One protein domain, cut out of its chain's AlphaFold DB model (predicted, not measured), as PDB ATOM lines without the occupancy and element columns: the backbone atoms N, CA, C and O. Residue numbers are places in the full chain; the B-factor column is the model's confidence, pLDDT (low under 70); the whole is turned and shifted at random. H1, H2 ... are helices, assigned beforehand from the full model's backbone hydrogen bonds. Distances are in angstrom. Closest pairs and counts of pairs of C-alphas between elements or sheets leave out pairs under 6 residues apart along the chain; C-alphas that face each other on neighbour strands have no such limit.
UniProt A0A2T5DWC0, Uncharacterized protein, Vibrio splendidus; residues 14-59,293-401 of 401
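AT A GLANCE: This is residues 14 to 59 and 293 to 401 of the 401 residues of an uncharacterized protein of Vibrio splendidus (UniProt A0A2T5DWC0). A long helix, H4, runs through the middle of the domain; H1 and H3 pack across it on different sides, and H5 with the equally long H7 makes a crossed pair beside it. H8 is an arm that points away, its residues 394 to 399 sticking out with the tail to residue 401, and the loop tip of residues 345 to 350 sticks out elsewhere. The printed part has 155 residues with eight named helices, H1 to H8 in chain order, and no named strand: the class is all helix. It is compact, with a radius of gyration of the C-alphas of 17.1 A, and spans 54 by 40 by 34 A.

HOW THE PARTS SIT: H4, residues 295 to 315, has its centre 1.4 A from the mean of the C-alphas. With residues 302 to 309 alone it touches H1, residues 14 to 21, at a steep tilt of 56 degrees, opposite ways; the closest C-alphas are those of Phe 18 and Leu 305, 5.4 A apart. With residues 310 to 314 alone it touches H3, residues 45 to 51, at a steep tilt of 53 degrees, opposite ways; the closest C-alphas are those of His 46 and Trp 310, 5.2 A apart. H5, residues 322 to 331, is close to H4 but not clearly touching, with the closest C-alphas, those of Leu 311 and Ala 325, 7.8 A apart. H5 touches H7, residues 354 to 374, at a steep tilt of 39 degrees, opposite ways; the closest C-alphas are those of Ala 326 and Gln 362, 4.9 A apart. H4 and H7 are apart. H6, residues 333 to 336, is near H3, H4 and H5, and its C-alpha of Phe 336 is 6.8 A from that of Ile 307 in H4. H2, residues 27 to 30, touches no helix but is near H3. H8, residues 386 to 399, is close to H4 but not clearly touching, with the closest C-alphas, those of Ile 298 and Leu 386, 7.2 A apart. Every O i to N i+4 pair is within hydrogen-bond range in H1, H4, H5 and H8, against 16 of 17 in H7 and 1 of 3 in H3, where 3 of 4 O i to N i+3 pairs are within range; H2 and H6 are too short for an O i to N i+4 pair.

IN THESE COORDINATES: H4 measures 30.1 A from C-alpha 295 at (95.436, 164.281, 63.333) to C-alpha 315 at (86.136, 187.608, 79.876). H7 measures 30.4 A, H8 19.8 A and H5 14.3 A. H1 begins at C-alpha 14, (98.848, 179.866, 74.187), and H8 ends at C-alpha 399, (117.488, 165.826, 57.537).

THE WHOLE: The two C-alphas farthest apart, those of Ser 35 and Asp 348, are 56.5 A apart. Residues 60 to 292 are not printed, and C-alphas 59 and 293 are 15.6 A apart across this cut. The links H2 to H3, H6 to H7 and H7 to H8 are long. The model's pLDDT is under 70 for residues 333 to 343 and 384 to 401, with a mean of 81.8 over the printed part.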
ATOM      1  N   ASP A  14      99.823 180.548  75.044       92.00
ATOM      2  CA  ASP A  14      98.848 179.866  74.187       92.00
ATOM      3  C   ASP A  14      98.105 180.852  73.270       92.00
ATOM      4  O   ASP A  14      97.773 180.491  72.141       92.00
ATOM      5  N   LEU A  15      97.875 182.100  73.699       93.81
ATOM      6  CA  LEU A  15      97.290 183.137  72.837       93.81
ATOM      7  C   LEU A  15      98.240 183.491  71.687       93.81
ATOM      8  O   LEU A  15      97.817 183.641  70.539       93.81
ATOM      9  N   ILE A  16      99.542 183.546  71.968       90.62
ATOM     10  CA  ILE A  16     100.582 183.752  70.952       90.62
ATOM     11  C   ILE A  16     100.599 182.579  69.960       90.62
ATOM     12  O   ILE A  16     100.624 182.785  68.743       90.62
ATOM     13  N   ASN A  17     100.523 181.340  70.456       91.00
ATOM     14  CA  ASN A  17     100.481 180.153  69.602       91.00
ATOM     15  C   ASN A  17      99.197 180.072  68.764       91.00
ATOM     16  O   ASN A  17      99.262 179.665  67.602       91.00
ATOM     17  N   PHE A  18      98.049 180.508  69.291       93.38
ATOM     18  CA  PHE A  18      96.825 180.666  68.503       93.38
ATOM     19  C   PHE A  18      97.051 181.611  67.312       93.38
ATOM     20  O   PHE A  18      96.766 181.246  66.168       93.38
ATOM     21  N   GLU A  19      97.625 182.792  67.543       92.00
ATOM     22  CA  GLU A  19      97.878 183.762  66.471       92.00
ATOM     23  C   GLU A  19      98.836 183.231  65.407       92.00
ATOM     24  O   GLU A  19      98.612 183.400  64.202       92.00
ATOM     25  N   MET A  20      99.904 182.575  65.854       87.12
ATOM     26  CA  MET A  20     100.958 182.077  64.983       87.12
ATOM     27  C   MET A  20     100.491 180.894  64.130       87.12
ATOM     28  O   MET A  20     100.720 180.875  62.919       87.12
ATOM     29  N   PHE A  21      99.827 179.905  64.734       86.94
ATOM     30  CA  PHE A  21      99.498 178.660  64.040       86.94
ATOM     31  C   PHE A  21      98.129 178.676  63.358       86.94
ATOM     32  O   PHE A  21      97.985 178.052  62.301       86.94
ATOM     33  N   ILE A  22      97.156 179.406  63.913       91.12
ATOM     34  CA  ILE A  22      95.763 179.412  63.452       91.12
ATOM     35  C   ILE A  22      95.423 180.736  62.773       91.12
ATOM     36  O   ILE A  22      95.175 180.747  61.566       91.12
ATOM     37  N   ALA A  23      95.421 181.846  63.517       91.19
ATOM     38  CA  ALA A  23      94.836 183.097  63.031       91.19
ATOM     39  C   ALA A  23      95.534 183.613  61.769       91.19
ATOM     40  O   ALA A  23      94.883 184.076  60.841       91.19
ATOM     41  N   SER A  24      96.856 183.448  61.682       84.25
ATOM     42  CA  SER A  24      97.659 183.892  60.536       84.25
ATOM     43  C   SER A  24      97.464 183.062  59.256       84.25
ATOM     44  O   SER A  24      98.096 183.351  58.240       84.25
ATOM     45  N   SER A  25      96.651 182.005  59.275       84.19
ATOM     46  CA  SER A  25      96.425 181.135  58.107       84.19
ATOM     47  C   SER A  25      94.973 180.712  57.917       84.19
ATOM     48  O   SER A  25      94.681 179.920  57.021       84.19
ATOM     49  N   HIS A  26      94.069 181.227  58.746       89.56
ATOM     50  CA  HIS A  26      92.650 180.945  58.656       89.56
ATOM     51  C   HIS A  26      91.912 182.166  58.082       89.56
ATOM     52  O   HIS A  26      91.942 183.225  58.713       89.56
ATOM     53  N   PRO A  27      91.222 182.038  56.933       84.88
ATOM     54  CA  PRO A  27      90.674 183.168  56.173       84.88
ATOM     55  C   PRO A  27      89.832 184.145  57.001       84.88
ATOM     56  O   PRO A  27      90.017 185.355  56.918       84.88
ATOM     57  N   GLU A  28      88.941 183.619  57.838       89.81
ATOM     58  CA  GLU A  28      88.037 184.433  58.656       89.81
ATOM     59  C   GLU A  28      88.752 185.127  59.835       89.81
ATOM     60  O   GLU A  28      88.449 186.275  60.150       89.81
ATOM     61  N   PHE A  29      89.764 184.496  60.449       91.38
ATOM     62  CA  PHE A  29      90.526 185.116  61.544       91.38
ATOM     63  C   PHE A  29      91.497 186.190  61.049       91.38
ATOM     64  O   PHE A  29      91.705 187.184  61.744       91.38
ATOM     65  N   ILE A  30      92.057 186.033  59.842       88.06
ATOM     66  CA  ILE A  30      92.933 187.044  59.227       88.06
ATOM     67  C   ILE A  30      92.219 188.399  59.147       88.06
ATOM     68  O   ILE A  30      92.840 189.429  59.397       88.06
ATOM     69  N   GLN A  31      90.915 188.405  58.864       87.25
ATOM     70  CA  GLN A  31      90.111 189.628  58.761       87.25
ATOM     71  C   GLN A  31      89.927 190.351  60.102       87.25
ATOM     72  O   GLN A  31      89.633 191.544  60.122       87.25
ATOM     73  N   LEU A  32      90.098 189.647  61.224       91.38
ATOM     74  CA  LEU A  32      90.007 190.224  62.566       91.38
ATOM     75  C   LEU A  32      91.346 190.789  63.058       91.38
ATOM     76  O   LEU A  32      91.389 191.440  64.101       91.38
ATOM     77  N   LYS A  33      92.439 190.544  62.329       87.88
ATOM     78  CA  LYS A  33      93.783 190.986  62.695       87.88
ATOM     79  C   LYS A  33      94.053 192.402  62.187       87.88
ATOM     80  O   LYS A  33      93.698 192.758  61.067       87.88
ATOM     81  N   THR A  34      94.769 193.186  62.987       82.50
ATOM     82  CA  THR A  34      95.373 194.454  62.544       82.50
ATOM     83  C   THR A  34      96.893 194.354  62.655       82.50
ATOM     84  O   THR A  34      97.408 193.458  63.324       82.50
ATOM     85  N   SER A  35      97.644 195.242  62.001       73.75
ATOM     86  CA  SER A  35      99.116 195.220  62.060       73.75
ATOM     87  C   SER A  35      99.667 195.358  63.484       73.75
ATOM     88  O   SER A  35     100.747 194.852  63.767       73.75
ATOM     89  N   GLU A  36      98.916 196.010  64.373       80.56
ATOM     90  CA  GLU A  36      99.336 196.333  65.741       80.56
ATOM     91  C   GLU A  36      98.651 195.476  66.812       80.56
ATOM     92  O   GLU A  36      99.093 195.476  67.960       80.56
ATOM     93  N   ARG A  37      97.572 194.751  66.476       87.50
ATOM     94  CA  ARG A  37      96.812 193.943  67.446       87.50
ATOM     95  C   ARG A  37      96.512 192.536  66.927       87.50
ATOM     96  O   ARG A  37      96.035 192.404  65.793       87.50
ATOM     97  N   PRO A  38      96.739 191.498  67.755       93.38
ATOM     98  CA  PRO A  38      96.380 190.123  67.424       93.38
ATOM     99  C   PRO A  38      94.864 189.980  67.258       93.38
ATOM    100  O   PRO A  38      94.090 190.778  67.791       93.38
ATOM    101  N   SER A  39      94.427 188.965  66.514       94.56
ATOM    102  CA  SER A  39      93.008 188.776  66.195       94.56
ATOM    103  C   SER A  39      92.131 188.632  67.445       94.56
ATOM    104  O   SER A  39      91.057 189.228  67.495       94.56
ATOM    105  N   TYR A  40      92.608 187.948  68.492       94.25
ATOM    106  CA  TYR A  40      91.863 187.770  69.750       94.25
ATOM    107  C   TYR A  40      91.610 189.072  70.540       94.25
ATOM    108  O   TYR A  40      90.785 189.083  71.453       94.25
ATOM    109  N   GLU A  41      92.291 190.173  70.195       94.62
ATOM    110  CA  GLU A  41      92.073 191.511  70.774       94.62
ATOM    111  C   GLU A  41      91.013 192.333  70.032       94.62
ATOM    112  O   GLU A  41      90.680 193.444  70.458       94.62
ATOM    113  N   HIS A  42      90.471 191.825  68.920       94.00
ATOM    114  CA  HIS A  42      89.366 192.482  68.235       94.00
ATOM    115  C   HIS A  42      88.165 192.609  69.192       94.00
ATOM    116  O   HIS A  42      87.783 191.638  69.847       94.00
ATOM    117  N   LEU A  43      87.547 193.800  69.245       90.00
ATOM    118  CA  LEU A  43      86.482 194.149  70.202       90.00
ATOM    119  C   LEU A  43      85.375 193.085  70.261       90.00
ATOM    120  O   LEU A  43      85.044 192.583  71.330       90.00
ATOM    121  N   ASP A  44      84.896 192.681  69.086       90.31
ATOM    122  CA  ASP A  44      83.833 191.685  68.942       90.31
ATOM    123  C   ASP A  44      84.348 190.286  68.579       90.31
ATOM    124  O   ASP A  44      83.614 189.525  67.955       90.31
ATOM    125  N   PHE A  45      85.604 189.933  68.892       94.62
ATOM    126  CA  PHE A  45      86.163 188.625  68.513       94.62
ATOM    127  C   PHE A  45      85.254 187.480  68.970       94.62
ATOM    128  O   PHE A  45      84.788 186.704  68.142       94.62
ATOM    129  N   HIS A  46      84.908 187.439  70.261       91.94
ATOM    130  CA  HIS A  46      84.058 186.390  70.826       91.94
ATOM    131  C   HIS A  46      82.645 186.320  70.217       91.94
ATOM    132  O   HIS A  46      82.014 185.268  70.282       91.94
ATOM    133  N   ILE A  47      82.146 187.404  69.614       91.56
ATOM    134  CA  ILE A  47      80.843 187.433  68.936       91.56
ATOM    135  C   ILE A  47      81.005 186.979  67.485       91.56
ATOM    136  O   ILE A  47      80.346 186.038  67.049       91.56
ATOM    137  N   LYS A  48      81.915 187.617  66.738       91.69
ATOM    138  CA  LYS A  48      82.117 187.366  65.305       91.69
ATOM    139  C   LYS A  48      82.519 185.924  65.027       91.69
ATOM    140  O   LYS A  48      82.002 185.327  64.090       91.69
ATOM    141  N   THR A  49      83.389 185.346  65.854       91.12
ATOM    142  CA  THR A  49      83.896 183.989  65.618       91.12
ATOM    143  C   THR A  49      82.833 182.907  65.788       91.12
ATOM    144  O   THR A  49      83.032 181.805  65.302       91.12
ATOM    145  N   LEU A  50      81.711 183.183  66.467       86.44
ATOM    146  CA  LEU A  50      80.604 182.220  66.559       86.44
ATOM    147  C   LEU A  50      79.876 182.043  65.220       86.44
ATOM    148  O   LEU A  50      79.248 181.010  65.009       86.44
ATOM    149  N   GLY A  51      79.968 183.030  64.324       86.12
ATOM    150  CA  GLY A  51      79.391 182.975  62.981       86.12
ATOM    151  C   GLY A  51      80.323 182.394  61.917       86.12
ATOM    152  O   GLY A  51      79.965 182.426  60.744       86.12
ATOM    153  N   PHE A  52      81.512 181.915  62.295       87.69
ATOM    154  CA  PHE A  52      82.473 181.378  61.335       87.69
ATOM    155  C   PHE A  52      82.027 180.020  60.805       87.69
ATOM    156  O   PHE A  52      81.525 179.185  61.561       87.69
ATOM    157  N   SER A  53      82.233 179.784  59.511       84.81
ATOM    158  CA  SER A  53      81.842 178.511  58.894       84.81
ATOM    159  C   SER A  53      82.789 177.380  59.291       84.81
ATOM    160  O   SER A  53      82.360 176.242  59.459       84.81
ATOM    161  N   TYR A  54      84.073 177.693  59.483       85.56
ATOM    162  CA  TYR A  54      85.097 176.711  59.815       85.56
ATOM    163  C   TYR A  54      85.795 177.069  61.118       85.56
ATOM    164  O   TYR A  54      86.371 178.143  61.266       85.56
ATOM    165  N   PHE A  55      85.808 176.127  62.060       86.75
ATOM    166  CA  PHE A  55      86.586 176.276  63.286       86.75
ATOM    167  C   PHE A  55      87.965 175.616  63.171       86.75
ATOM    168  O   PHE A  55      88.125 174.597  62.482       86.75
ATOM    169  N   PRO A  56      88.978 176.137  63.888       87.38
ATOM    170  CA  PRO A  56      90.313 175.557  63.897       87.38
ATOM    171  C   PRO A  56      90.286 174.090  64.319       87.38
ATOM    172  O   PRO A  56      89.693 173.718  65.331       87.38
ATOM    173  N   GLY A  57      90.940 173.239  63.531       81.69
ATOM    174  CA  GLY A  57      90.950 171.805  63.785       81.69
ATOM    175  C   GLY A  57      89.604 171.115  63.542       81.69
ATOM    176  O   GLY A  57      89.363 170.076  64.152       81.69
ATOM    177  N   CYS A  58      88.705 171.632  62.697       85.25
ATOM    178  CA  CYS A  58      87.486 170.906  62.323       85.25
ATOM    179  C   CYS A  58      87.797 169.537  61.670       85.25
ATOM    180  O   CYS A  58      88.918 169.257  61.234       85.25
ATOM    181  N   ASN A  59      86.805 168.643  61.665       83.81
ATOM    182  CA  ASN A  59      86.950 167.287  61.120       83.81
ATOM    183  C   ASN A  59      86.687 167.200  59.608       83.81
ATOM    184  O   ASN A  59      86.804 166.114  59.042       83.81
ATOM    185  N   TYR A 293     102.241 162.730  64.440       78.88
ATOM    186  CA  TYR A 293     101.197 162.740  65.476       78.88
ATOM    187  C   TYR A 293      99.805 162.498  64.872       78.88
ATOM    188  O   TYR A 293      99.527 162.835  63.719       78.88
ATOM    189  N   LYS A 294      98.893 161.927  65.671       84.25
ATOM    190  CA  LYS A 294      97.519 161.673  65.225       84.25
ATOM    191  C   LYS A 294      96.824 163.000  64.923       84.25
ATOM    192  O   LYS A 294      96.748 163.868  65.790       84.25
ATOM    193  N   ALA A 295      96.227 163.114  63.735       85.38
ATOM    194  CA  ALA A 295      95.436 164.281  63.333       85.38
ATOM    195  C   ALA A 295      94.380 164.695  64.378       85.38
ATOM    196  O   ALA A 295      94.134 165.883  64.553       85.38
ATOM    197  N   SER A 296      93.783 163.735  65.096       84.06
ATOM    198  CA  SER A 296      92.828 163.999  66.184       84.06
ATOM    199  C   SER A 296      93.418 164.851  67.304       84.06
ATOM    200  O   SER A 296      92.756 165.764  67.791       84.06
ATOM    201  N   ASP A 297      94.661 164.571  67.686       82.94
ATOM    202  CA  ASP A 297      95.314 165.201  68.831       82.94
ATOM    203  C   ASP A 297      95.675 166.646  68.472       82.94
ATOM    204  O   ASP A 297      95.387 167.571  69.224       82.94
ATOM    205  N   ILE A 298      96.177 166.854  67.252       85.81
ATOM    206  CA  ILE A 298      96.483 168.181  66.698       85.81
ATOM    207  C   ILE A 298      95.221 169.034  66.580       85.81
ATOM    208  O   ILE A 298      95.203 170.193  66.993       85.81
ATOM    209  N   ARG A 299      94.141 168.457  66.041       86.94
ATOM    210  CA  ARG A 299      92.841 169.130  65.958       86.94
ATOM    211  C   ARG A 299      92.350 169.540  67.340       86.94
ATOM    212  O   ARG A 299      91.909 170.673  67.505       86.94
ATOM    213  N   ALA A 300      92.452 168.652  68.329       84.75
ATOM    214  CA  ALA A 300      92.089 168.966  69.706       84.75
ATOM    215  C   ALA A 300      92.927 170.126  70.262       84.75
ATOM    216  O   ALA A 300      92.367 171.037  70.870       84.75
ATOM    217  N   THR A 301      94.234 170.148  70.000       87.38
ATOM    218  CA  THR A 301      95.109 171.264  70.376       87.38
ATOM    219  C   THR A 301      94.664 172.577  69.728       87.38
ATOM    220  O   THR A 301      94.499 173.565  70.440       87.38
ATOM    221  N   TYR A 302      94.396 172.609  68.417       89.56
ATOM    222  CA  TYR A 302      93.918 173.827  67.749       89.56
ATOM    223  C   TYR A 302      92.582 174.331  68.295       89.56
ATOM    224  O   TYR A 302      92.418 175.535  68.495       89.56
ATOM    225  N   ARG A 303      91.657 173.424  68.615       88.31
ATOM    226  CA  ARG A 303      90.380 173.779  69.251       88.31
ATOM    227  C   ARG A 303      90.584 174.374  70.636       88.31
ATOM    228  O   ARG A 303      89.965 175.378  70.961       88.31
ATOM    229  N   TRP A 304      91.468 173.797  71.447       89.62
ATOM    230  CA  TRP A 304      91.766 174.333  72.773       89.62
ATOM    231  C   TRP A 304      92.426 175.712  72.712       89.62
ATOM    232  O   TRP A 304      92.044 176.587  73.488       89.62
ATOM    233  N   LEU A 305      93.355 175.929  71.775       92.12
ATOM    234  CA  LEU A 305      93.940 177.253  71.532       92.12
ATOM    235  C   LEU A 305      92.854 178.273  71.161       92.12
ATOM    236  O   LEU A 305      92.818 179.363  71.727       92.12
ATOM    237  N   PHE A 306      91.926 177.895  70.276       92.38
ATOM    238  CA  PHE A 306      90.778 178.733  69.932       92.38
ATOM    239  C   PHE A 306      89.875 179.024  71.139       92.38
ATOM    240  O   PHE A 306      89.551 180.182  71.379       92.38
ATOM    241  N   ILE A 307      89.519 178.014  71.941       92.12
ATOM    242  CA  ILE A 307      88.704 178.197  73.156       92.12
ATOM    243  C   ILE A 307      89.372 179.189  74.105       92.12
ATOM    244  O   ILE A 307      88.695 180.050  74.660       92.12
ATOM    245  N   LYS A 308      90.693 179.096  74.290       93.12
ATOM    246  CA  LYS A 308      91.430 180.000  75.176       93.12
ATOM    247  C   LYS A 308      91.449 181.436  74.639       93.12
ATOM    248  O   LYS A 308      91.200 182.357  75.413       93.12
ATOM    249  N   ALA A 309      91.635 181.624  73.330       94.88
ATOM    250  CA  ALA A 309      91.549 182.931  72.668       94.88
ATOM    251  C   ALA A 309      90.142 183.547  72.736       94.88
ATOM    252  O   ALA A 309      89.979 184.719  73.081       94.88
ATOM    253  N   TRP A 310      89.111 182.745  72.476       94.50
ATOM    254  CA  TRP A 310      87.716 183.160  72.597       94.50
ATOM    255  C   TRP A 310      87.382 183.579  74.029       94.50
ATOM    256  O   TRP A 310      86.828 184.652  74.263       94.50
ATOM    257  N   LEU A 311      87.780 182.753  74.998       93.69
ATOM    258  CA  LEU A 311      87.503 182.973  76.410       93.69
ATOM    259  C   LEU A 311      88.239 184.197  76.951       93.69
ATOM    260  O   LEU A 311      87.664 184.942  77.740       93.69
ATOM    261  N   TYR A 312      89.467 184.442  76.491       94.88
ATOM    262  CA  TYR A 312      90.186 185.684  76.762       94.88
ATOM    263  C   TYR A 312      89.357 186.905  76.333       94.88
ATOM    264  O   TYR A 312      89.056 187.756  77.169       94.88
ATOM    265  N   SER A 313      88.913 186.955  75.070       95.00
ATOM    266  CA  SER A 313      88.095 188.063  74.550       95.00
ATOM    267  C   SER A 313      86.782 188.228  75.323       95.00
ATOM    268  O   SER A 313      86.427 189.338  75.720       95.00
ATOM    269  N   TRP A 314      86.081 187.125  75.601       94.38
ATOM    270  CA  TRP A 314      84.785 187.148  76.283       94.38
ATOM    271  C   TRP A 314      84.883 187.621  77.743       94.38
ATOM    272  O   TRP A 314      84.036 188.390  78.205       94.38
ATOM    273  N   LEU A 315      85.931 187.221  78.473       93.50
ATOM    274  CA  LEU A 315      86.136 187.608  79.876       93.50
ATOM    275  C   LEU A 315      86.481 189.094  80.054       93.50
ATOM    276  O   LEU A 315      86.242 189.633  81.134       93.50
ATOM    277  N   LYS A 316      86.984 189.779  79.014       92.06
ATOM    278  CA  LYS A 316      87.220 191.237  79.062       92.06
ATOM    279  C   LYS A 316      85.932 192.029  79.275       92.06
ATOM    280  O   LYS A 316      85.976 193.108  79.858       92.06
ATOM    281  N   VAL A 317      84.802 191.491  78.818       92.19
ATOM    282  CA  VAL A 317      83.477 192.117  78.943       92.19
ATOM    283  C   VAL A 317      82.544 191.364  79.903       92.19
ATOM    284  O   VAL A 317      81.542 191.925  80.334       92.19
ATOM    285  N   ASN A 318      82.898 190.140  80.317       91.31
ATOM    286  CA  ASN A 318      82.144 189.328  81.278       91.31
ATOM    287  C   ASN A 318      83.019 188.893  82.464       91.31
ATOM    288  O   ASN A 318      83.637 187.827  82.456       91.31
ATOM    289  N   ALA A 319      83.028 189.686  83.537       89.94
ATOM    290  CA  ALA A 319      83.779 189.370  84.752       89.94
ATOM    291  C   ALA A 319      83.088 188.270  85.583       89.94
ATOM    292  O   ALA A 319      82.363 188.547  86.539       89.94
ATOM    293  N   VAL A 320      83.312 187.003  85.225       90.81
ATOM    294  CA  VAL A 320      82.657 185.849  85.862       90.81
ATOM    295  C   VAL A 320      83.646 184.842  86.463       90.81
ATOM    296  O   VAL A 320      84.865 184.915  86.295       90.81
ATOM    297  N   SER A 321      83.119 183.875  87.215       89.38
ATOM    298  CA  SER A 321      83.912 182.746  87.715       89.38
ATOM    299  C   SER A 321      84.200 181.720  86.612       89.38
ATOM    300  O   SER A 321      83.418 181.586  85.673       89.38
ATOM    301  N   ALA A 322      85.259 180.917  86.772       88.50
ATOM    302  CA  ALA A 322      85.586 179.828  85.843       88.50
ATOM    303  C   ALA A 322      84.417 178.843  85.655       88.50
ATOM    304  O   ALA A 322      84.160 178.400  84.542       88.50
ATOM    305  N   ASN A 323      83.652 178.571  86.719       90.69
ATOM    306  CA  ASN A 323      82.480 177.703  86.641       90.69
ATOM    307  C   ASN A 323      81.359 178.300  85.778       90.69
ATOM    308  O   ASN A 323      80.656 177.557  85.098       90.69
ATOM    309  N   LYS A 324      81.193 179.629  85.809       90.81
ATOM    310  CA  LYS A 324      80.189 180.319  84.994       90.81
ATOM    311  C   LYS A 324      80.631 180.431  83.535       90.81
ATOM    312  O   LYS A 324      79.823 180.192  82.651       90.81
ATOM    313  N   ALA A 325      81.913 180.694  83.286       90.12
ATOM    314  CA  ALA A 325      82.485 180.612  81.943       90.12
ATOM    315  C   ALA A 325      82.360 179.195  81.348       90.12
ATOM    316  O   ALA A 325      82.012 179.029  80.184       90.12
ATOM    317  N   ALA A 326      82.596 178.162  82.163       90.38
ATOM    318  CA  ALA A 326      82.420 176.770  81.763       90.38
ATOM    319  C   ALA A 326      80.958 176.433  81.439       90.38
ATOM    320  O   ALA A 326      80.711 175.642  80.536       90.38
ATOM    321  N   GLU A 327      80.001 177.023  82.162       90.19
ATOM    322  CA  GLU A 327      78.571 176.896  81.864       90.19
ATOM    323  C   GLU A 327      78.239 177.487  80.489       90.19
ATOM    324  O   GLU A 327      77.548 176.851  79.699       90.19
ATOM    325  N   GLU A 328      78.765 178.680  80.199       89.25
ATOM    326  CA  GLU A 328      78.523 179.387  78.940       89.25
ATOM    327  C   GLU A 328      79.068 178.607  77.738       89.25
ATOM    328  O   GLU A 328      78.364 178.380  76.758       89.25
ATOM    329  N   ILE A 329      80.306 178.120  77.840       86.94
ATOM    330  CA  ILE A 329      80.926 177.307  76.786       86.94
ATOM    331  C   ILE A 329      80.205 175.961  76.637       86.94
ATOM    332  O   ILE A 329      80.004 175.512  75.514       86.94
ATOM    333  N   ALA A 330      79.775 175.327  77.735       86.19
ATOM    334  CA  ALA A 330      79.056 174.053  77.675       86.19
ATOM    335  C   ALA A 330      77.694 174.168  76.971       86.19
ATOM    336  O   ALA A 330      77.311 173.255  76.248       86.19
ATOM    337  N   LYS A 331      76.976 175.281  77.149       81.62
ATOM    338  CA  LYS A 331      75.703 175.539  76.453       81.62
ATOM    339  C   LYS A 331      75.892 175.802  74.959       81.62
ATOM    340  O   LYS A 331      75.019 175.478  74.164       81.62
ATOM    341  N   ASN A 332      77.049 176.343  74.587       77.25
ATOM    342  CA  ASN A 332      77.439 176.642  73.213       77.25
ATOM    343  C   ASN A 332      78.402 175.581  72.635       77.25
ATOM    344  O   ASN A 332      79.145 175.864  71.699       77.25
ATOM    345  N   ASP A 333      78.440 174.357  73.179       69.38
ATOM    346  CA  ASP A 333      79.476 173.355  72.849       69.38
ATOM    347  C   ASP A 333      79.439 172.915  71.372       69.38
ATOM    348  O   ASP A 333      80.460 172.481  70.835       69.38
ATOM    349  N   SER A 334      78.310 173.125  70.674       63.94
ATOM    350  CA  SER A 334      78.205 172.985  69.212       63.94
ATOM    351  C   SER A 334      79.231 173.829  68.452       63.94
ATOM    352  O   SER A 334      79.658 173.420  67.379       63.94
ATOM    353  N   PHE A 335      79.656 174.960  69.022       63.59
ATOM    354  CA  PHE A 335      80.632 175.888  68.446       63.59
ATOM    355  C   PHE A 335      82.081 175.592  68.856       63.59
ATOM    356  O   PHE A 335      83.014 176.037  68.196       63.59
ATOM    357  N   PHE A 336      82.309 174.825  69.928       66.69
ATOM    358  CA  PHE A 336      83.655 174.580  70.466       66.69
ATOM    359  C   PHE A 336      84.234 173.207  70.093       66.69
ATOM    360  O   PHE A 336      85.362 172.899  70.482       66.69
ATOM    361  N   TYR A 337      83.492 172.414  69.302       60.31
ATOM    362  CA  TYR A 337      83.916 171.215  68.553       60.31
ATOM    363  C   TYR A 337      84.880 170.267  69.277       60.31
ATOM    364  O   TYR A 337      85.663 169.556  68.640       60.31
ATOM    365  N   LEU A 338      84.829 170.172  70.603       58.47
ATOM    366  CA  LEU A 338      85.530 169.123  71.330       58.47
ATOM    367  C   LEU A 338      84.684 167.864  71.217       58.47
ATOM    368  O   LEU A 338      83.947 167.523  72.131       58.47
ATOM    369  N   ASP A 339      84.774 167.299  70.005       48.94
ATOM    370  CA  ASP A 339      84.288 166.016  69.516       48.94
ATOM    371  C   ASP A 339      83.236 165.451  70.448       48.94
ATOM    372  O   ASP A 339      83.627 164.848  71.449       48.94
ATOM    373  N   LYS A 340      81.957 165.779  70.156       49.91
ATOM    374  CA  LYS A 340      80.740 165.344  70.861       49.91
ATOM    375  C   LYS A 340      81.141 164.313  71.885       49.91
ATOM    376  O   LYS A 340      81.395 163.187  71.458       49.91
ATOM    377  N   VAL A 341      81.299 164.680  73.164       53.00
ATOM    378  CA  VAL A 341      81.643 163.659  74.156       53.00
ATOM    379  C   VAL A 341      80.585 162.598  73.974       53.00
ATOM    380  O   VAL A 341      79.419 162.897  74.229       53.00
ATOM    381  N   SER A 342      80.977 161.466  73.383       58.50
ATOM    382  CA  SER A 342      80.046 160.525  72.775       58.50
ATOM    383  C   SER A 342      79.028 160.250  73.852       58.50
ATOM    384  O   SER A 342      79.452 159.802  74.926       58.50
ATOM    385  N   ARG A 343      77.775 160.698  73.630       69.25
ATOM    386  CA  ARG A 343      76.772 160.777  74.700       69.25
ATOM    387  C   ARG A 343      76.853 159.484  75.468       69.25
ATOM    388  O   ARG A 343      76.903 158.416  74.847       69.25
ATOM    389  N   LYS A 344      76.971 159.575  76.789       74.06
ATOM    390  CA  LYS A 344      77.131 158.346  77.550       74.06
ATOM    391  C   LYS A 344      75.885 157.506  77.319       74.06
ATOM    392  O   LYS A 344      74.771 157.974  77.522       74.06
ATOM    393  N   VAL A 345      76.101 156.287  76.849       76.75
ATOM    394  CA  VAL A 345      75.050 155.284  76.780       76.75
ATOM    395  C   VAL A 345      75.164 154.489  78.067       76.75
ATOM    396  O   VAL A 345      76.217 153.910  78.362       76.75
ATOM    397  N   GLY A 346      74.114 154.548  78.879       77.06
ATOM    398  CA  GLY A 346      73.995 153.751  80.087       77.06
ATOM    399  C   GLY A 346      74.035 152.258  79.765       77.06
ATOM    400  O   GLY A 346      73.867 151.827  78.623       77.06
ATOM    401  N   LYS A 347      74.281 151.428  80.783       78.38
ATOM    402  CA  LYS A 347      74.289 149.961  80.616       78.38
ATOM    403  C   LYS A 347      72.924 149.402  80.190       78.38
ATOM    404  O   LYS A 347      72.852 148.296  79.671       78.38
ATOM    405  N   ASP A 348      71.875 150.170  80.433       81.12
ATOM    406  CA  ASP A 348      70.482 149.974  80.039       81.12
ATOM    407  C   ASP A 348      70.181 150.435  78.601       81.12
ATOM    408  O   ASP A 348      69.049 150.315  78.140       81.12
ATOM    409  N   GLY A 349      71.178 150.956  77.877       79.81
ATOM    410  CA  GLY A 349      71.011 151.478  76.521       79.81
ATOM    411  C   GLY A 349      70.415 152.886  76.465       79.81
ATOM    412  O   GLY A 349      70.238 153.415  75.367       79.81
ATOM    413  N   VAL A 350      70.130 153.516  77.611       82.62
ATOM    414  CA  VAL A 350      69.579 154.873  77.661       82.62
ATOM    415  C   VAL A 350      70.682 155.880  77.355       82.62
ATOM    416  O   VAL A 350      71.773 155.843  77.927       82.62
ATOM    417  N   VAL A 351      70.403 156.777  76.415       82.69
ATOM    418  CA  VAL A 351      71.330 157.832  76.001       82.69
ATOM    419  C   VAL A 351      71.158 159.040  76.919       82.69
ATOM    420  O   VAL A 351      70.038 159.487  77.145       82.69
ATOM    421  N   GLU A 352      72.273 159.577  77.408       82.88
ATOM    422  CA  GLU A 352      72.344 160.806  78.209       82.88
ATOM    423  C   GLU A 352      71.527 161.965  77.596       82.88
ATOM    424  O   GLU A 352      71.610 162.248  76.389       82.88
ATOM    425  N   SER A 353      70.753 162.648  78.443       83.31
ATOM    426  CA  SER A 353      69.990 163.849  78.080       83.31
ATOM    427  C   SER A 353      70.902 165.053  77.806       83.31
ATOM    428  O   SER A 353      72.100 165.040  78.102       83.31
ATOM    429  N   ASP A 354      70.346 166.117  77.222       81.25
ATOM    430  CA  ASP A 354      71.107 167.337  76.906       81.25
ATOM    431  C   ASP A 354      71.630 168.017  78.176       81.25
ATOM    432  O   ASP A 354      72.814 168.343  78.256       81.25
ATOM    433  N   ASP A 355      70.786 168.134  79.203       83.44
ATOM    434  CA  ASP A 355      71.151 168.745  80.483       83.44
ATOM    435  C   ASP A 355      72.266 167.970  81.197       83.44
ATOM    436  O   ASP A 355      73.216 168.565  81.717       83.44
ATOM    437  N   GLU A 356      72.203 166.635  81.187       84.94
ATOM    438  CA  GLU A 356      73.247 165.779  81.761       84.94
ATOM    439  C   GLU A 356      74.573 165.926  81.003       84.94
ATOM    440  O   GLU A 356      75.638 166.070  81.621       84.94
ATOM    441  N   CYS A 357      74.512 165.968  79.669       82.50
ATOM    442  CA  CYS A 357      75.674 166.192  78.819       82.50
ATOM    443  C   CYS A 357      76.321 167.556  79.115       82.50
ATOM    444  O   CYS A 357      77.532 167.622  79.364       82.50
ATOM    445  N   TYR A 358      75.525 168.630  79.170       85.50
ATOM    446  CA  TYR A 358      76.002 169.984  79.465       85.50
ATOM    447  C   TYR A 358      76.585 170.100  80.873       85.50
ATOM    448  O   TYR A 358      77.669 170.663  81.036       85.50
ATOM    449  N   ALA A 359      75.949 169.513  81.888       86.44
ATOM    450  CA  ALA A 359      76.468 169.520  83.256       86.44
ATOM    451  C   ALA A 359      77.812 168.779  83.360       86.44
ATOM    452  O   ALA A 359      78.774 169.263  83.974       86.44
ATOM    453  N   ARG A 360      77.925 167.612  82.713       86.50
ATOM    454  CA  ARG A 360      79.178 166.850  82.647       86.50
ATOM    455  C   ARG A 360      80.267 167.639  81.926       86.50
ATOM    456  O   ARG A 360      81.421 167.643  82.371       86.50
ATOM    457  N   ARG A 361      79.908 168.319  80.838       84.81
ATOM    458  CA  ARG A 361      80.813 169.154  80.049       84.81
ATOM    459  C   ARG A 361      81.299 170.371  80.829       84.81
ATOM    460  O   ARG A 361      82.506 170.590  80.905       84.81
ATOM    461  N   GLN A 362      80.398 171.090  81.492       90.44
ATOM    462  CA  GLN A 362      80.724 172.203  82.386       90.44
ATOM    463  C   GLN A 362      81.726 171.769  83.461       90.44
ATOM    464  O   GLN A 362      82.724 172.453  83.691       90.44
ATOM    465  N   LYS A 363      81.514 170.607  84.094       89.81
ATOM    466  CA  LYS A 363      82.442 170.076  85.105       89.81
ATOM    467  C   LYS A 363      83.838 169.820  84.529       89.81
ATOM    468  O   LYS A 363      84.832 170.145  85.180       89.81
ATOM    469  N   GLN A 364      83.921 169.253  83.324       87.81
ATOM    470  CA  GLN A 364      85.191 169.029  82.627       87.81
ATOM    471  C   GLN A 364      85.892 170.357  82.306       87.81
ATOM    472  O   GLN A 364      87.063 170.520  82.641       87.81
ATOM    473  N   LEU A 365      85.175 171.312  81.712       89.19
ATOM    474  CA  LEU A 365      85.693 172.636  81.357       89.19
ATOM    475  C   LEU A 365      86.193 173.400  82.585       89.19
ATOM    476  O   LEU A 365      87.311 173.903  82.584       89.19
ATOM    477  N   ASN A 366      85.418 173.420  83.672       91.25
ATOM    478  CA  ASN A 366      85.817 174.082  84.913       91.25
ATOM    479  C   ASN A 366      87.097 173.465  85.512       91.25
ATOM    480  O   ASN A 366      87.931 174.183  86.071       91.25
ATOM    481  N   SER A 367      87.277 172.146  85.375       89.12
ATOM    482  CA  SER A 367      88.516 171.462  85.762       89.12
ATOM    483  C   SER A 367      89.703 171.923  84.911       89.12
ATOM    484  O   SER A 367      90.738 172.286  85.465       89.12
ATOM    485  N   GLU A 368      89.549 171.988  83.584       88.31
ATOM    486  CA  GLU A 368      90.611 172.462  82.681       88.31
ATOM    487  C   GLU A 368      90.960 173.938  82.910       88.31
ATOM    488  O   GLU A 368      92.131 174.269  83.085       88.31
ATOM    489  N   PHE A 369      89.971 174.824  83.040       90.50
ATOM    490  CA  PHE A 369      90.211 176.247  83.321       90.50
ATOM    491  C   PHE A 369      90.922 176.454  84.659       90.50
ATOM    492  O   PHE A 369      91.779 177.330  84.800       90.50
ATOM    493  N   SER A 370      90.612 175.614  85.649       87.25
ATOM    494  CA  SER A 370      91.314 175.623  86.931       87.25
ATOM    495  C   SER A 370      92.781 175.212  86.801       87.25
ATOM    496  O   SER A 370      93.600 175.701  87.578       87.25
ATOM    497  N   LYS A 371      93.126 174.333  85.850       88.19
ATOM    498  CA  LYS A 371      94.522 173.980  85.548       88.19
ATOM    499  C   LYS A 371      95.232 175.122  84.834       88.19
ATOM    500  O   LYS A 371      96.322 175.477  85.263       88.19
ATOM    501  N   TRP A 372      94.591 175.749  83.841       89.50
ATOM    502  CA  TRP A 372      95.142 176.920  83.140       89.50
ATOM    503  C   TRP A 372      95.524 178.026  84.116       89.50
ATOM    504  O   TRP A 372      96.635 178.528  84.075       89.50
ATOM    505  N   LYS A 373      94.632 178.333  85.063       83.56
ATOM    506  CA  LYS A 373      94.863 179.353  86.092       83.56
ATOM    507  C   LYS A 373      96.072 179.068  86.993       83.56
ATOM    508  O   LYS A 373      96.617 179.997  87.573       83.56
ATOM    509  N   LYS A 374      96.400 177.795  87.218       84.38
ATOM    510  CA  LYS A 374      97.468 177.370  88.138       84.38
ATOM    511  C   LYS A 374      98.809 177.165  87.437       84.38
ATOM    512  O   LYS A 374      99.784 176.840  88.108       84.38
ATOM    513  N   TYR A 375      98.834 177.236  86.111       84.81
ATOM    514  CA  TYR A 375     100.042 177.017  85.344       84.81
ATOM    515  C   TYR A 375     100.790 178.343  85.195       84.81
ATOM    516  O   TYR A 375     100.343 179.220  84.469       84.81
ATOM    517  N   ASP A 376     101.943 178.439  85.857       79.75
ATOM    518  CA  ASP A 376     102.867 179.581  85.777       79.75
ATOM    519  C   ASP A 376     104.194 179.177  85.098       79.75
ATOM    520  O   ASP A 376     105.252 179.754  85.348       79.75
ATOM    521  N   GLY A 377     104.171 178.106  84.294       80.56
ATOM    522  CA  GLY A 377     105.357 177.612  83.600       80.56
ATOM    523  C   GLY A 377     105.834 178.580  82.507       80.56
ATOM    524  O   GLY A 377     105.050 179.384  82.008       80.56
ATOM    525  N   PRO A 378     107.109 178.492  82.083       76.62
ATOM    526  CA  PRO A 378     107.677 179.391  81.074       76.62
ATOM    527  C   PRO A 378     107.216 179.078  79.641       76.62
ATOM    528  O   PRO A 378     107.717 179.676  78.691       76.62
ATOM    529  N   PHE A 379     106.308 178.119  79.468       81.56
ATOM    530  CA  PHE A 379     105.867 177.646  78.168       81.56
ATOM    531  C   PHE A 379     104.330 177.708  78.047       81.56
ATOM    532  O   PHE A 379     103.646 178.304  78.870       81.56
ATOM    533  N   ALA A 380     103.769 177.183  76.970       85.31
ATOM    534  CA  ALA A 380     102.365 177.288  76.616       85.31
ATOM    535  C   ALA A 380     101.564 176.029  77.007       85.31
ATOM    536  O   ALA A 380     101.703 174.971  76.396       85.31
ATOM    537  N   TYR A 381     100.662 176.138  77.988       86.44
ATOM    538  CA  TYR A 381      99.958 174.990  78.587       86.44
ATOM    539  C   TYR A 381      99.327 174.015  77.570       86.44
ATOM    540  O   TYR A 381      99.446 172.798  77.724       86.44
ATOM    541  N   ILE A 382      98.635 174.516  76.540       86.50
ATOM    542  CA  ILE A 382      97.927 173.682  75.544       86.50
ATOM    543  C   ILE A 382      98.897 173.141  74.486       86.50
ATOM    544  O   ILE A 382      98.702 172.057  73.931       86.50
ATOM    545  N   SER A 383      99.934 173.910  74.181       72.50
ATOM    546  CA  SER A 383     100.786 173.732  73.003       72.50
ATOM    547  C   SER A 383     102.159 173.111  73.302       72.50
ATOM    548  O   SER A 383     102.845 172.671  72.373       72.50
ATOM    549  N   ASP A 384     102.510 172.969  74.582       67.12
ATOM    550  CA  ASP A 384     103.838 172.614  75.101       67.12
ATOM    551  C   ASP A 384     104.458 171.333  74.571       67.12
ATOM    552  O   ASP A 384     105.679 171.242  74.446       67.12
ATOM    553  N   SER A 385     103.650 170.328  74.247       58.53
ATOM    554  CA  SER A 385     104.162 169.028  73.804       58.53
ATOM    555  C   SER A 385     103.988 168.770  72.314       58.53
ATOM    556  O   SER A 385     104.713 167.946  71.767       58.53
ATOM    557  N   LEU A 386     103.048 169.446  71.655       66.88
ATOM    558  CA  LEU A 386     102.652 169.095  70.297       66.88
ATOM    559  C   LEU A 386     103.452 169.886  69.259       66.88
ATOM    560  O   LEU A 386     104.074 169.275  68.395       66.88
ATOM    561  N   PHE A 387     103.508 171.219  69.379       66.38
ATOM    562  CA  PHE A 387     104.201 172.071  68.399       66.38
ATOM    563  C   PHE A 387     105.723 172.050  68.556       66.38
ATOM    564  O   PHE A 387     106.461 172.074  67.569       66.38
ATOM    565  N   SER A 388     106.202 171.954  69.798       62.41
ATOM    566  CA  SER A 388     107.628 171.846  70.122       62.41
ATOM    567  C   SER A 388     108.220 170.527  69.605       62.41
ATOM    568  O   SER A 388     109.241 170.518  68.916       62.41
ATOM    569  N   LYS A 389     107.547 169.399  69.866       58.06
ATOM    570  CA  LYS A 389     107.982 168.080  69.391       58.06
ATOM    571  C   LYS A 389     107.753 167.904  67.897       58.06
ATOM    572  O   LYS A 389     108.576 167.249  67.264       58.06
ATOM    573  N   SER A 390     106.691 168.479  67.324       58.97
ATOM    574  CA  SER A 390     106.483 168.410  65.878       58.97
ATOM    575  C   SER A 390     107.565 169.122  65.097       58.97
ATOM    576  O   SER A 390     108.023 168.580  64.100       58.97
ATOM    577  N   ARG A 391     107.987 170.309  65.548       59.91
ATOM    578  CA  ARG A 391     109.049 171.066  64.886       59.91
ATOM    579  C   ARG A 391     110.338 170.247  64.836       59.91
ATOM    580  O   ARG A 391     110.878 170.027  63.760       59.91
ATOM    581  N   ASN A 392     110.727 169.670  65.972       57.78
ATOM    582  CA  ASN A 392     111.904 168.808  66.063       57.78
ATOM    583  C   ASN A 392     111.771 167.513  65.238       57.78
ATOM    584  O   ASN A 392     112.756 167.033  64.685       57.78
ATOM    585  N   ALA A 393     110.579 166.913  65.171       54.62
ATOM    586  CA  ALA A 393     110.336 165.702  64.385       54.62
ATOM    587  C   ALA A 393     110.338 165.983  62.874       54.62
ATOM    588  O   ALA A 393     110.921 165.213  62.112       54.62
ATOM    589  N   TYR A 394     109.740 167.096  62.448       52.72
ATOM    590  CA  TYR A 394     109.737 167.539  61.057       52.72
ATOM    591  C   TYR A 394     111.153 167.889  60.590       52.72
ATOM    592  O   TYR A 394     111.608 167.332  59.594       52.72
ATOM    593  N   GLU A 395     111.890 168.708  61.348       57.28
ATOM    594  CA  GLU A 395     113.288 169.061  61.054       57.28
ATOM    595  C   GLU A 395     114.174 167.807  60.931       57.28
ATOM    596  O   GLU A 395     114.928 167.677  59.971       57.28
ATOM    597  N   LYS A 396     114.014 166.822  61.826       55.28
ATOM    598  CA  LYS A 396     114.708 165.525  61.719       55.28
ATOM    599  C   LYS A 396     114.297 164.721  60.485       55.28
ATOM    600  O   LYS A 396     115.159 164.124  59.853       55.28
ATOM    601  N   SER A 397     113.010 164.708  60.129       50.16
ATOM    602  CA  SER A 397     112.518 163.980  58.949       50.16
ATOM    603  C   SER A 397     113.039 164.558  57.627       50.16
ATOM    604  O   SER A 397     113.273 163.806  56.683       50.16
ATOM    605  N   GLN A 398     113.263 165.875  57.582       51.50
ATOM    606  CA  GLN A 398     113.856 166.574  56.439       51.50
ATOM    607  C   GLN A 398     115.376 166.370  56.357       51.50
ATOM    608  O   GLN A 398     115.921 166.377  55.267       51.50
ATOM    609  N   GLN A 399     116.054 166.156  57.490       50.84
ATOM    610  CA  GLN A 399     117.488 165.826  57.537       50.84
ATOM    611  C   GLN A 399     117.793 164.356  57.200       50.84
ATOM    612  O   GLN A 399     118.938 164.018  56.918       50.84
ATOM    613  N   SER A 400     116.793 163.473  57.284       43.94
ATOM    614  CA  SER A 400     116.913 162.041  56.969       43.94
ATOM    615  C   SER A 400     116.556 161.674  55.521       43.94
ATOM    616  O   SER A 400     116.524 160.489  55.192       43.94
ATOM    617  N   LYS A 401     116.244 162.668  54.687       40.47
ATOM    618  CA  LYS A 401     116.100 162.551  53.232       40.47
ATOM    619  C   LYS A 401     117.283 163.238  52.572       40.47
ATOM    620  O   LYS A 401     117.671 162.761  51.485       40.47
TER     621      LYS A 401